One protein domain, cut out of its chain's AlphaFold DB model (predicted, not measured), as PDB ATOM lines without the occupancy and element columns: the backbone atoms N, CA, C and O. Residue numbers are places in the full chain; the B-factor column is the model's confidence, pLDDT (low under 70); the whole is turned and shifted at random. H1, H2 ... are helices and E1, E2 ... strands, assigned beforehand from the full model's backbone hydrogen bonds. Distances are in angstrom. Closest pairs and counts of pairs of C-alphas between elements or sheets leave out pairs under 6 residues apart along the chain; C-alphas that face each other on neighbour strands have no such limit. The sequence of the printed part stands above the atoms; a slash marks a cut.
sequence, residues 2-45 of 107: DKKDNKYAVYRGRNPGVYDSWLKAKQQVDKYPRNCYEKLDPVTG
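What this domain is: This is residues 2 to 45 of the 107 residues of an uncharacterized protein of Aquilegia coerulea (UniProt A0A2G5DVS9). A small three-stranded antiparallel sheet has one short helix, H1, over one of its faces, running along the inner strand E1; the opposite face has no named helix over it. The printed part has 44 residues, with three named strands and one named helix in the order E1, E2, H1, E3, and the sheet's order is E2, E1, E3. The class is mixed, helices and strands. The whole is compact, with a radius of gyration of the C-alphas of 10.2 A, yet elongated in outline, spanning 33 by 17 by 12 A.

How they stand to each other: The inner strand E1, residues 7 to 12, is the antiparallel neighbour of edge strand E3, residues 36 to 40, at 162 degrees; N 9 and O 38 are within hydrogen-bond range at 2.8 A. E1 and the other edge strand E2, residues 17 to 19, form a hairpin, antiparallel at 150 degrees, with N 10 and O 17 2.8 A apart. H1, residues 22 to 29, is on the sheet at a height of 8.4 A. It lies over E1 and runs along it, at 2 degrees on the local plane; their closest C-alphas, Tyr 8 and Ala 25, are 6.4 A apart. In H1, 3 of 4 O i to N i+4 pairs are within hydrogen-bond range. E2, H1 and E3 make a split strand-helix-strand unit, two strands running the same way with E1 between them in the sheet; its crossover is right-handed.

Where its parts are: E1 starts at C-alpha 7 (28.488, 23.007, -36.630) and is 15.5 A long. E2 is 6.5 A, H1 10.3 A. E3, 13.0 A, ends at C-alpha 40 (28.954, 21.977, -31.794).

The domain as a whole: The C-alphas farthest apart, Asp 2 and Pro 33, are 33.8 A apart. The printed part has no cut and no long link. Mean pLDDT of the printed part is 86.8; residues 2 to 4 are under 70.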
ATOM      1  N   ASP A   2      23.646  38.108 -37.980       45.94
ATOM      2  CA  ASP A   2      24.674  37.172 -37.546       45.94
ATOM      3  C   ASP A   2      24.203  35.742 -37.821       45.94
ATOM      4  O   ASP A   2      23.476  35.129 -37.033       45.94
ATOM      5  N   LYS A   3      24.567  35.217 -38.995       57.34
ATOM      6  CA  LYS A   3      24.462  33.788 -39.285       57.34
ATOM      7  C   LYS A   3      25.346  33.085 -38.264       57.34
ATOM      8  O   LYS A   3      26.557  33.056 -38.404       57.34
ATOM      9  N   LYS A   4      24.741  32.549 -37.205       59.84
ATOM     10  CA  LYS A   4      25.422  31.597 -36.327       59.84
ATOM     11  C   LYS A   4      25.783  30.391 -37.186       59.84
ATOM     12  O   LYS A   4      24.905  29.576 -37.481       59.84
ATOM     13  N   ASP A   5      27.044  30.312 -37.601       71.25
ATOM     14  CA  ASP A   5      27.636  29.126 -38.206       71.25
ATOM     15  C   ASP A   5      27.485  27.982 -37.203       71.25
ATOM     16  O   ASP A   5      28.211  27.862 -36.228       71.25
ATOM     17  N   ASN A   6      26.443  27.177 -37.344       79.19
ATOM     18  CA  ASN A   6      26.207  26.075 -36.427       79.19
ATOM     19  C   ASN A   6      26.912  24.850 -37.001       79.19
ATOM     20  O   ASN A   6      26.539  24.385 -38.076       79.19
ATOM     21  N   LYS A   7      27.892  24.300 -36.280       89.31
ATOM     22  CA  LYS A   7      28.488  23.007 -36.630       89.31
ATOM     23  C   LYS A   7      27.661  21.880 -36.014       89.31
ATOM     24  O   LYS A   7      27.129  22.018 -34.916       89.31
ATOM     25  N   TYR A   8      27.541  20.761 -36.714       90.69
ATOM     26  CA  TYR A   8      26.791  19.589 -36.263       90.69
ATOM     27  C   TYR A   8      27.664  18.348 -36.410       90.69
ATOM     28  O   TYR A   8      28.032  17.988 -37.523       90.69
ATOM     29  N   ALA A   9      27.980  17.678 -35.308       91.88
ATOM     30  CA  ALA A   9      28.632  16.376 -35.339       91.88
ATOM     31  C   ALA A   9      27.580  15.273 -35.387       91.88
ATOM     32  O   ALA A   9      26.745  15.166 -34.494       91.88
ATOM     33  N   VAL A  10      27.638  14.434 -36.413       93.62
ATOM     34  CA  VAL A  10      26.891  13.181 -36.499       93.62
ATOM     35  C   VAL A  10      27.830  12.063 -36.072       93.62
ATOM     36  O   VAL A  10      28.770  11.722 -36.782       93.62
ATOM     37  N   TYR A  11      27.571  11.481 -34.906       90.81
ATOM     38  CA  TYR A  11      28.314  10.333 -34.386       90.81
ATOM     39  C   TYR A  11      27.711   9.009 -34.854       90.81
ATOM     40  O   TYR A  11      28.420   8.019 -35.013       90.81
ATOM     41  N   ARG A  12      26.392   8.986 -35.076       91.38
ATOM     42  CA  ARG A  12      25.681   7.827 -35.613       91.38
ATOM     43  C   ARG A  12      24.592   8.275 -36.580       91.38
ATOM     44  O   ARG A  12      23.627   8.920 -36.175       91.38
ATOM     45  N   GLY A  13      24.753   7.898 -37.839       91.38
ATOM     46  CA  GLY A  13      23.871   8.210 -38.960       91.38
ATOM     47  C   GLY A  13      24.322   7.435 -40.197       91.38
ATOM     48  O   GLY A  13      25.202   6.582 -40.088       91.38
ATOM     49  N   ARG A  14      23.751   7.751 -41.362       93.94
ATOM     50  CA  ARG A  14      24.156   7.177 -42.659       93.94
ATOM     51  C   ARG A  14      25.635   7.424 -42.954       93.94
ATOM     52  O   ARG A  14      26.333   6.502 -43.351       93.94
ATOM     53  N   ASN A  15      26.100   8.649 -42.717       93.69
ATOM     54  CA  ASN A  15      27.504   9.024 -42.806       93.69
ATOM     55  C   ASN A  15      27.901   9.839 -41.555       93.69
ATOM     56  O   ASN A  15      27.385  10.942 -41.364       93.69
ATOM     57  N   PRO A  16      28.722   9.291 -40.642       94.12
ATOM     58  CA  PRO A  16      29.251  10.033 -39.500       94.12
ATOM     59  C   PRO A  16      30.247  11.117 -39.931       94.12
ATOM     60  O   PRO A  16      31.041  10.918 -40.844       94.12
ATOM     61  N   GLY A  17      30.240  12.258 -39.247       92.81
ATOM     62  CA  GLY A  17      31.122  13.379 -39.574       92.81
ATOM     63  C   GLY A  17      30.655  14.710 -38.997       92.81
ATOM     64  O   GLY A  17      29.623  14.786 -38.332       92.81
ATOM     65  N   VAL A  18      31.424  15.770 -39.249       91.75
ATOM     66  CA  VAL A  18      31.067  17.144 -38.868       91.75
ATOM     67  C   VAL A  18      30.514  17.877 -40.085       91.75
ATOM     68  O   VAL A  18      31.139  17.902 -41.141       91.75
ATOM     69  N   TYR A  19      29.353  18.496 -39.919       91.94
ATOM     70  CA  TYR A  19      28.625  19.214 -40.955       91.94
ATOM     71  C   TYR A  19      28.490  20.693 -40.594       91.94
ATOM     72  O   TYR A  19      28.180  21.043 -39.456       91.94
ATOM     73  N   ASP A  20      28.670  21.559 -41.588       90.75
ATOM     74  CA  ASP A  20      28.502  23.020 -41.500       90.75
ATOM     75  C   ASP A  20      27.035  23.484 -41.448       90.75
ATOM     76  O   ASP A  20      26.753  24.670 -41.292       90.75
ATOM     77  N   SER A  21      26.078  22.570 -41.618       90.38
ATOM     78  CA  SER A  21      24.663  22.912 -41.724       90.38
ATOM     79  C   SER A  21      23.753  21.788 -41.240       90.38
ATOM     80  O   SER A  21      24.005  20.600 -41.460       90.38
ATOM     81  N   TRP A  22      22.633  22.180 -40.624       88.19
ATOM     82  CA  TRP A  22      21.620  21.235 -40.152       88.19
ATOM     83  C   TRP A  22      21.046  20.398 -41.293       88.19
ATOM     84  O   TRP A  22      20.799  19.219 -41.096       88.19
ATOM     85  N   LEU A  23      20.864  20.966 -42.489       91.06
ATOM     86  CA  LEU A  23      20.303  20.233 -43.625       91.06
ATOM     87  C   LEU A  23      21.158  19.009 -43.991       91.06
ATOM     88  O   LEU A  23      20.618  17.911 -44.129       91.06
ATOM     89  N   LYS A  24      22.484  19.179 -44.076       92.25
ATOM     90  CA  LYS A  24      23.423  18.083 -44.362       92.25
ATOM     91  C   LYS A  24      23.451  17.051 -43.234       92.25
ATOM     92  O   LYS A  24      23.389  15.857 -43.515       92.25
ATOM     93  N   ALA A  25      23.486  17.502 -41.977       92.00
ATOM     94  CA  ALA A  25      23.458  16.617 -40.812       92.00
ATOM     95  C   ALA A  25      22.142  15.826 -40.725       92.00
ATOM     96  O   ALA A  25      22.158  14.612 -40.526       92.00
ATOM     97  N   LYS A  26      21.004  16.498 -40.949       92.81
ATOM     98  CA  LYS A  26      19.658  15.915 -40.943       92.81
ATOM     99  C   LYS A  26      19.569  14.766 -41.931       92.81
ATOM    100  O   LYS A  26      19.102  13.704 -41.552       92.81
ATOM    101  N   GLN A  27      20.070  14.926 -43.155       94.31
ATOM    102  CA  GLN A  27      20.081  13.838 -44.143       94.31
ATOM    103  C   GLN A  27      20.776  12.566 -43.633       94.31
ATOM    104  O   GLN A  27      20.415  11.466 -44.047       94.31
ATOM    105  N   GLN A  28      21.723  12.681 -42.698       93.81
ATOM    106  CA  GLN A  28      22.415  11.521 -42.138       93.81
ATOM    107  C   GLN A  28      21.638  10.855 -41.005       93.81
ATOM    108  O   GLN A  28      21.732   9.642 -40.835       93.81
ATOM    109  N   VAL A  29      20.878  11.627 -40.232       92.81
ATOM    110  CA  VAL A  29      20.201  11.139 -39.019       92.81
ATOM    111  C   VAL A  29      18.706  10.892 -39.207       92.81
ATOM    112  O   VAL A  29      18.112  10.128 -38.448       92.81
ATOM    113  N   ASP A  30      18.093  11.494 -40.228       92.19
ATOM    114  CA  ASP A  30      16.661  11.409 -40.508       92.19
ATOM    115  C   ASP A  30      16.234   9.955 -40.717       92.19
ATOM    116  O   ASP A  30      16.789   9.248 -41.567       92.19
ATOM    117  N   LYS A  31      15.277   9.497 -39.898       89.94
ATOM    118  CA  LYS A  31      14.789   8.106 -39.851       89.94
ATOM    119  C   LYS A  31      15.891   7.058 -39.631       89.94
ATOM    120  O   LYS A  31      15.668   5.875 -39.870       89.94
ATOM    121  N   TYR A  32      17.075   7.463 -39.169       88.12
ATOM    122  CA  TYR A  32      18.160   6.542 -38.867       88.12
ATOM    123  C   TYR A  32      18.016   6.043 -37.419       88.12
ATOM    124  O   TYR A  32      17.967   6.859 -36.489       88.12
ATOM    125  N   PRO A  33      17.917   4.722 -37.192       88.06
ATOM    126  CA  PRO A  33      17.607   4.179 -35.877       88.06
ATOM    127  C   PRO A  33      18.723   4.478 -34.876       88.06
ATOM    128  O   PRO A  33      19.907   4.270 -35.153       88.06
ATOM    129  N   ARG A  34      18.327   4.937 -33.680       85.94
ATOM    130  CA  ARG A  34      19.239   5.301 -32.580       85.94
ATOM    131  C   ARG A  34      20.327   6.293 -33.022       85.94
ATOM    132  O   ARG A  34      21.446   6.209 -32.513       85.94
ATOM    133  N   ASN A  35      20.027   7.157 -34.002       91.19
ATOM    134  CA  ASN A  35      20.950   8.184 -34.476       91.19
ATOM    135  C   ASN A  35      21.470   9.027 -33.314       91.19
ATOM    136  O   ASN A  35      20.774   9.217 -32.330       91.19
ATOM    137  N   CYS A  36      22.694   9.516 -33.442       90.31
ATOM    138  CA  CYS A  36      23.336  10.318 -32.420       90.31
ATOM    139  C   CYS A  36      24.029  11.474 -33.118       90.31
ATOM    140  O   CYS A  36      24.970  11.268 -33.890       90.31
ATOM    141  N   TYR A  37      23.551  12.681 -32.859       91.50
ATOM    142  CA  TYR A  37      24.181  13.902 -33.322       91.50
ATOM    143  C   TYR A  37      24.178  14.941 -32.213       91.50
ATOM    144  O   TYR A  37      23.372  14.887 -31.286       91.50
ATOM    145  N   GLU A  38      25.080  15.900 -32.324       90.00
ATOM    146  CA  GLU A  38      25.201  16.998 -31.386       90.00
ATOM    147  C   GLU A  38      25.559  18.273 -32.132       90.00
ATOM    148  O   GLU A  38      26.319  18.272 -33.102       90.00
ATOM    149  N   LYS A  39      24.987  19.381 -31.675       88.75
ATOM    150  CA  LYS A  39      25.385  20.695 -32.146       88.75
ATOM    151  C   LYS A  39      26.694  21.076 -31.465       88.75
ATOM    152  O   LYS A  39      26.783  21.016 -30.244       88.75
ATOM    153  N   LEU A  40      27.663  21.502 -32.252       87.06
ATOM    154  CA  LEU A  40      28.954  21.977 -31.794       87.06
ATOM    155  C   LEU A  40      29.020  23.498 -31.884       87.06
ATOM    156  O   LEU A  40      28.391  24.129 -32.741       87.06
ATOM    157  N   ASP A  41      29.822  24.078 -31.004       84.50
ATOM    158  CA  ASP A  41      30.250  25.459 -31.123       84.50
ATOM    159  C   ASP A  41      31.137  25.632 -32.381       84.50
ATOM    160  O   ASP A  41      32.049  24.826 -32.602       84.50
ATOM    161  N   PRO A  42      30.884  26.633 -33.247       80.94
ATOM    162  CA  PRO A  42      31.647  26.820 -34.482       80.94
ATOM    163  C   PRO A  42      33.133  27.068 -34.274       80.94
ATOM    164  O   PRO A  42      33.928  26.685 -35.135       80.94
ATOM    165  N   VAL A  43      33.497  27.725 -33.173       80.75
ATOM    166  CA  VAL A  43      34.862  28.190 -32.926       80.75
ATOM    167  C   VAL A  43      35.681  27.068 -32.301       80.75
ATOM    168  O   VAL A  43      36.739  26.709 -32.803       80.75
ATOM    169  N   THR A  44      35.157  26.462 -31.241       82.56
ATOM    170  CA  THR A  44      35.847  25.436 -30.451       82.56
ATOM    171  C   THR A  44      35.612  24.015 -30.956       82.56
ATOM    172  O   THR A  44      36.387  23.120 -30.626       82.56
ATOM    173  N   GLY A  45      34.546  23.770 -31.728       78.06
ATOM    174  CA  GLY A  45      34.158  22.429 -32.174       78.06
ATOM    175  C   GLY A  45      33.706  21.502 -31.040       78.06
ATOM    176  O   GLY A  45      33.615  20.295 -31.250       78.06
TER     177      GLY A  45